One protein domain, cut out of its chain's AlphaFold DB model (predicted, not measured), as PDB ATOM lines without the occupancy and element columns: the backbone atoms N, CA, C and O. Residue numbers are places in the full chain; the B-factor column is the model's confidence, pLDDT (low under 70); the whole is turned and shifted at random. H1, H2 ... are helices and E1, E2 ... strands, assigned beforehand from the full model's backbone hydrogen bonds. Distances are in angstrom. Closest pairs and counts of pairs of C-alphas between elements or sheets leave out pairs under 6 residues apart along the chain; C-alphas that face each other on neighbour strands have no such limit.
ATOM      1  N   TYR A   6      11.099 147.907  -7.004       52.59
ATOM      2  CA  TYR A   6      11.329 147.132  -5.778       52.59
ATOM      3  C   TYR A   6      11.827 147.985  -4.604       52.59
ATOM      4  O   TYR A   6      11.538 147.672  -3.451       52.59
ATOM      5  N   PHE A   7      12.573 149.057  -4.890       52.25
ATOM      6  CA  PHE A   7      13.203 149.906  -3.875       52.25
ATOM      7  C   PHE A   7      12.251 150.927  -3.234       52.25
ATOM      8  O   PHE A   7      12.654 151.619  -2.301       52.25
ATOM      9  N   LYS A   8      10.996 151.022  -3.695       59.25
ATOM     10  CA  LYS A   8       9.989 151.954  -3.156       59.25
ATOM     11  C   LYS A   8       8.836 151.275  -2.422       59.25
ATOM     12  O   LYS A   8       7.888 151.953  -2.038       59.25
ATOM     13  N   LEU A   9       8.887 149.958  -2.224       60.72
ATOM     14  CA  LEU A   9       7.877 149.285  -1.418       60.72
ATOM     15  C   LEU A   9       8.082 149.695   0.046       60.72
ATOM     16  O   LEU A   9       9.036 149.278   0.698       60.72
ATOM     17  N   THR A  10       7.191 150.539   0.554       73.12
ATOM     18  CA  THR A  10       7.136 150.947   1.961       73.12
ATOM     19  C   THR A  10       5.800 150.516   2.546       73.12
ATOM     20  O   THR A  10       4.777 150.668   1.890       73.12
ATOM     21  N   GLY A  11       5.779 150.018   3.782       77.56
ATOM     22  CA  GLY A  11       4.525 149.658   4.449       77.56
ATOM     23  C   GLY A  11       3.953 148.306   4.005       77.56
ATOM     24  O   GLY A  11       4.642 147.288   4.072       77.56
ATOM     25  N   VAL A  12       2.673 148.278   3.617       83.88
ATOM     26  CA  VAL A  12       1.887 147.038   3.435       83.88
ATOM     27  C   VAL A  12       2.344 146.239   2.216       83.88
ATOM     28  O   VAL A  12       2.406 145.010   2.270       83.88
ATOM     29  N   GLU A  13       2.693 146.904   1.119       87.81
ATOM     30  CA  GLU A  13       3.137 146.255  -0.114       87.81
ATOM     31  C   GLU A  13       4.482 145.548   0.082       87.81
ATOM     32  O   GLU A  13       4.669 144.431  -0.398       87.81
ATOM     33  N   PHE A  14       5.386 146.148   0.862       86.81
ATOM     34  CA  PHE A  14       6.653 145.516   1.232       86.81
ATOM     35  C   PHE A  14       6.427 144.249   2.054       86.81
ATOM     36  O   PHE A  14       7.042 143.214   1.800       86.81
ATOM     37  N   GLN A  15       5.497 144.310   3.009       90.06
ATOM     38  CA  GLN A  15       5.146 143.156   3.824       90.06
ATOM     39  C   GLN A  15       4.581 142.011   2.970       90.06
ATOM     40  O   GLN A  15       4.992 140.864   3.141       90.06
ATOM     41  N   LYS A  16       3.678 142.311   2.026       89.94
ATOM     42  CA  LYS A  16       3.125 141.315   1.091       89.94
ATOM     43  C   LYS A  16       4.216 140.668   0.244       89.94
ATOM     44  O   LYS A  16       4.240 139.450   0.112       89.94
ATOM     45  N   GLU A  17       5.139 141.463  -0.280       91.75
ATOM     46  CA  GLU A  17       6.256 140.968  -1.084       91.75
ATOM     47  C   GLU A  17       7.198 140.057  -0.282       91.75
ATOM     48  O   GLU A  17       7.634 139.014  -0.773       91.75
ATOM     49  N   LEU A  18       7.479 140.394   0.979       91.75
ATOM     50  CA  LEU A  18       8.245 139.517   1.867       91.75
ATOM     51  C   LEU A  18       7.532 138.182   2.102       91.75
ATOM     52  O   LEU A  18       8.165 137.132   2.001       91.75
ATOM     53  N   LEU A  19       6.223 138.210   2.367       93.50
ATOM     54  CA  LEU A  19       5.422 136.996   2.534       93.50
ATOM     55  C   LEU A  19       5.430 136.136   1.260       93.50
ATOM     56  O   LEU A  19       5.635 134.926   1.351       93.50
ATOM     57  N   LEU A  20       5.307 136.749   0.078       93.56
ATOM     58  CA  LEU A  20       5.412 136.052  -1.211       93.56
ATOM     59  C   LEU A  20       6.771 135.365  -1.378       93.56
ATOM     60  O   LEU A  20       6.827 134.182  -1.707       93.56
ATOM     61  N   ARG A  21       7.872 136.063  -1.079       92.44
ATOM     62  CA  ARG A  21       9.236 135.500  -1.134       92.44
ATOM     63  C   ARG A  21       9.482 134.393  -0.115       92.44
ATOM     64  O   ARG A  21      10.376 133.573  -0.305       92.44
ATOM     65  N   MET A  22       8.713 134.375   0.969       93.81
ATOM     66  CA  MET A  22       8.735 133.300   1.956       93.81
ATOM     67  C   MET A  22       7.888 132.087   1.553       93.81
ATOM     68  O   MET A  22       7.871 131.097   2.290       93.81
ATOM     69  N   GLU A  23       7.195 132.158   0.412       94.94
ATOM     70  CA  GLU A  23       6.164 131.204  -0.008       94.94
ATOM     71  C   GLU A  23       5.091 131.026   1.071       94.94
ATOM     72  O   GLU A  23       4.674 129.916   1.411       94.94
ATOM     73  N   TYR A  24       4.678 132.150   1.660       95.31
ATOM     74  CA  TYR A  24       3.628 132.165   2.660       95.31
ATOM     75  C   TYR A  24       2.275 131.771   2.049       95.31
ATOM     76  O   TYR A  24       1.911 132.218   0.961       95.31
ATOM     77  N   LYS A  25       1.524 130.936   2.765       94.12
ATOM     78  CA  LYS A  25       0.185 130.452   2.413       94.12
ATOM     79  C   LYS A  25      -0.709 130.580   3.637       94.12
ATOM     80  O   LYS A  25      -0.286 130.193   4.723       94.12
ATOM     81  N   GLU A  26      -1.925 131.086   3.467       88.81
ATOM     82  CA  GLU A  26      -2.853 131.351   4.580       88.81
ATOM     83  C   GLU A  26      -3.529 130.083   5.137       88.81
ATOM     84  O   GLU A  26      -3.953 130.080   6.285       88.81
ATOM     85  N   GLU A  27      -3.556 128.979   4.383       80.81
ATOM     86  CA  GLU A  27      -4.371 127.794   4.709       80.81
ATOM     87  C   GLU A  27      -3.547 126.514   4.951       80.81
ATOM     88  O   GLU A  27      -3.642 125.544   4.202       80.81
ATOM     89  N   PHE A  28      -2.701 126.485   5.987       75.69
ATOM     90  CA  PHE A  28      -1.850 125.319   6.296       75.69
ATOM     91  C   PHE A  28      -1.627 125.010   7.796       75.69
ATOM     92  O   PHE A  28      -0.743 124.216   8.113       75.69
ATOM     93  N   SER A  29      -2.417 125.582   8.711       72.81
ATOM     94  CA  SER A  29      -2.441 125.374  10.175       72.81
ATOM     95  C   SER A  29      -1.086 125.116  10.849       72.81
ATOM     96  O   SER A  29      -0.935 124.163  11.617       72.81
ATOM     97  N   ARG A  30      -0.071 125.945  10.560       85.06
ATOM     98  CA  ARG A  30       1.300 125.750  11.079       85.06
ATOM     99  C   ARG A  30       1.885 126.957  11.797       85.06
ATOM    100  O   ARG A  30       2.733 126.762  12.665       85.06
ATOM    101  N   CYS A  31       1.477 128.177  11.464       93.62
ATOM    102  CA  CYS A  31       2.049 129.393  12.033       93.62
ATOM    103  C   CYS A  31       1.959 129.396  13.560       93.62
ATOM    104  O   CYS A  31       2.993 129.546  14.200       93.62
ATOM    105  N   ASN A  32       0.804 129.095  14.155       93.25
ATOM    106  CA  ASN A  32       0.644 129.033  15.616       93.25
ATOM    107  C   ASN A  32       1.654 128.109  16.351       93.25
ATOM    108  O   ASN A  32       2.027 128.377  17.499       93.25
ATOM    109  N   ASN A  33       2.162 127.074  15.672       94.69
ATOM    110  CA  ASN A  33       3.149 126.104  16.161       94.69
ATOM    111  C   ASN A  33       4.605 126.440  15.777       94.69
ATOM    112  O   ASN A  33       5.530 125.708  16.138       94.69
ATOM    113  N   CYS A  34       4.828 127.535  15.050       95.94
ATOM    114  CA  CYS A  34       6.138 127.976  14.580       95.94
ATOM    115  C   CYS A  34       6.870 128.811  15.641       95.94
ATOM    116  O   CYS A  34       6.285 129.717  16.229       95.94
ATOM    117  N   LYS A  35       8.171 128.596  15.855       96.38
ATOM    118  CA  LYS A  35       8.970 129.328  16.860       96.38
ATOM    119  C   LYS A  35       9.051 130.838  16.628       96.38
ATOM    120  O   LYS A  35       9.337 131.587  17.553       96.38
ATOM    121  N   TYR A  36       8.814 131.273  15.393       95.88
ATOM    122  CA  TYR A  36       8.811 132.685  15.011       95.88
ATOM    123  C   TYR A  36       7.447 133.353  15.195       95.88
ATOM    124  O   TYR A  36       7.347 134.570  15.062       95.88
ATOM    125  N   PHE A  37       6.400 132.575  15.461       96.00
ATOM    126  CA  PHE A  37       5.050 133.082  15.618       96.00
ATOM    127  C   PHE A  37       4.785 133.538  17.049       96.00
ATOM    128  O   PHE A  37       5.082 132.825  18.017       96.00
ATOM    129  N   HIS A  38       4.142 134.691  17.167       94.44
ATOM    130  CA  HIS A  38       3.706 135.264  18.429       94.44
ATOM    131  C   HIS A  38       2.494 136.176  18.216       94.44
ATOM    132  O   HIS A  38       2.280 136.694  17.124       94.44
ATOM    133  N   TYR A  39       1.716 136.379  19.277       94.88
ATOM    134  CA  TYR A  39       0.688 137.414  19.300       94.88
ATOM    135  C   TYR A  39       1.279 138.706  19.857       94.88
ATOM    136  O   TYR A  39       2.051 138.673  20.822       94.88
ATOM    137  N   ASN A  40       0.902 139.841  19.277       90.19
ATOM    138  CA  ASN A  40       1.194 141.141  19.866       90.19
ATOM    139  C   ASN A  40       0.219 141.467  21.020       90.19
ATOM    140  O   ASN A  40      -0.661 140.674  21.368       90.19
ATOM    141  N   VAL A  41       0.372 142.648  21.627       89.62
ATOM    142  CA  VAL A  41      -0.459 143.090  22.765       89.62
ATOM    143  C   VAL A  41      -1.952 143.208  22.427       89.62
ATOM    144  O   VAL A  41      -2.792 143.037  23.305       89.62
ATOM    145  N   GLU A  42      -2.287 143.426  21.154       92.75
ATOM    146  CA  GLU A  42      -3.657 143.502  20.631       92.75
ATOM    147  C   GLU A  42      -4.184 142.136  20.156       92.75
ATOM    148  O   GLU A  42      -5.228 142.062  19.512       92.75
ATOM    149  N   LYS A  43      -3.472 141.042  20.463       89.94
ATOM    150  CA  LYS A  43      -3.768 139.674  20.000       89.94
ATOM    151  C   LYS A  43      -3.783 139.525  18.476       89.94
ATOM    152  O   LYS A  43      -4.396 138.595  17.960       89.94
ATOM    153  N   CYS A  44      -3.086 140.397  17.755       91.81
ATOM    154  CA  CYS A  44      -2.848 140.197  16.333       91.81
ATOM    155  C   CYS A  44      -1.678 139.236  16.128       91.81
ATOM    156  O   CYS A  44      -0.671 139.278  16.840       91.81
ATOM    157  N   SER A  45      -1.834 138.385  15.131       94.62
ATOM    158  CA  SER A  45      -0.922 137.313  14.767       94.62
ATOM    159  C   SER A  45       0.265 137.849  13.973       94.62
ATOM    160  O   SER A  45       0.109 138.431  12.895       94.62
ATOM    161  N   GLU A  46       1.472 137.670  14.508       95.25
ATOM    162  CA  GLU A  46       2.704 138.208  13.937       95.25
ATOM    163  C   GLU A  46       3.783 137.129  13.762       95.25
ATOM    164  O   GLU A  46       3.857 136.132  14.487       95.25
ATOM    165  N   CYS A  47       4.655 137.343  12.778       95.25
ATOM    166  CA  CYS A  47       5.851 136.553  12.527       95.25
ATOM    167  C   CYS A  47       7.099 137.408  12.758       95.25
ATOM    168  O   CYS A  47       7.303 138.445  12.119       95.25
ATOM    169  N   GLY A  48       7.953 136.933  13.662       94.69
ATOM    170  CA  GLY A  48       9.204 137.560  14.060       94.69
ATOM    171  C   GLY A  48      10.454 136.981  13.401       94.69
ATOM    172  O   GLY A  48      11.540 137.164  13.946       94.69
ATOM    173  N   LEU A  49      10.322 136.269  12.274       94.56
ATOM    174  CA  LEU A  49      11.462 135.686  11.551       94.56
ATOM    175  C   LEU A  49      12.493 136.749  11.147       94.56
ATOM    176  O   LEU A  49      13.694 136.498  11.206       94.56
ATOM    177  N   ILE A  50      12.025 137.930  10.739       90.50
ATOM    178  CA  ILE A  50      12.881 139.051  10.355       90.50
ATOM    179  C   ILE A  50      13.138 139.898  11.613       90.50
ATOM    180  O   ILE A  50      12.193 140.461  12.161       90.50
ATOM    181  N   PRO A  51      14.389 140.044  12.085       84.31
ATOM    182  CA  PRO A  51      14.669 140.701  13.368       84.31
ATOM    183  C   PRO A  51      14.175 142.151  13.481       84.31
ATOM    184  O   PRO A  51      13.834 142.599  14.571       84.31
ATOM    185  N   LEU A  52      14.130 142.878  12.361       84.75
ATOM    186  CA  LEU A  52      13.783 144.302  12.307       84.75
ATOM    187  C   LEU A  52      12.320 144.566  11.919       84.75
ATOM    188  O   LEU A  52      11.934 145.721  11.764       84.75
ATOM    189  N   MET A  53      11.511 143.522  11.712       86.50
ATOM    190  CA  MET A  53      10.146 143.671  11.215       86.50
ATOM    191  C   MET A  53       9.224 142.583  11.753       86.50
ATOM    192  O   MET A  53       9.561 141.403  11.754       86.50
ATOM    193  N   ARG A  54       8.017 142.981  12.155       90.88
ATOM    194  CA  ARG A  54       6.929 142.047  12.447       90.88
ATOM    195  C   ARG A  54       6.020 141.959  11.234       90.88
ATOM    196  O   ARG A  54       5.485 142.971  10.788       90.88
ATOM    197  N   LEU A  55       5.883 140.761  10.677       93.00
ATOM    198  CA  LEU A  55       4.959 140.512   9.572       93.00
ATOM    199  C   LEU A  55       3.624 140.070  10.162       93.00
ATOM    200  O   LEU A  55       3.591 139.086  10.894       93.00
ATOM    201  N   LYS A  56       2.528 140.748   9.826       93.94
ATOM    202  CA  LYS A  56       1.180 140.229  10.097       93.94
ATOM    203  C   LYS A  56       0.968 138.951   9.291       93.94
ATOM    204  O   LYS A  56       1.235 138.940   8.086       93.94
ATOM    205  N   VAL A  57       0.512 137.905   9.961       94.38
ATOM    206  CA  VAL A  57       0.238 136.576   9.400       94.38
ATOM    207  C   VAL A  57      -1.076 136.052   9.975       94.38
ATOM    208  O   VAL A  57      -1.624 136.645  10.890       94.38
TER     209      VAL A  57
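AT A GLANCE: This is residues 6 to 57 of the 69 residues of an uncharacterized protein of Bacteroides sp. AF16-49 (UniProt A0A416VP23). The domain has little regular structure: one helix, H1, lies towards one end, and a small hairpin of two short strands, E1 and E2, lies towards the other, with a long loop between them. The last residues fold back beside the hairpin, where residues 55 to 56 pair with 46 to 47 of E2, antiparallel. The printed part has 52 residues, with H1, E1 and E2 in that order; its class is mixed, and the named elements hold only 16 residues. It is only just compact, close to loose, with a radius of gyration of the C-alphas of 11.4 A and spans of 32 by 24 by 17 A.

IN THESE COORDINATES: H1, residues 12 to 21, begins at C-alpha 12 (1.887, 147.038, 3.435) and is 14.4 A long. E1 is residues 37 to 39, and E2 is residues 45 to 47, ending at C-alpha 47 (5.851, 136.553, 12.527).

HOW THE PARTS SIT: In H1 every O i to N i+4 pair is within hydrogen-bond range. H1 and E2 are apart. E1 and E2 form an antiparallel hairpin at 143 degrees, with N 46 and O 38 at 2.9 A, within hydrogen-bond range.

THE WHOLE: The C-alphas farthest apart, of Lys 8 and Asn 33, are 33.0 A apart. The printed part has no cut. The link from H1 to E1 is long, 15 residues. Residues 6 to 9 have pLDDT under 70.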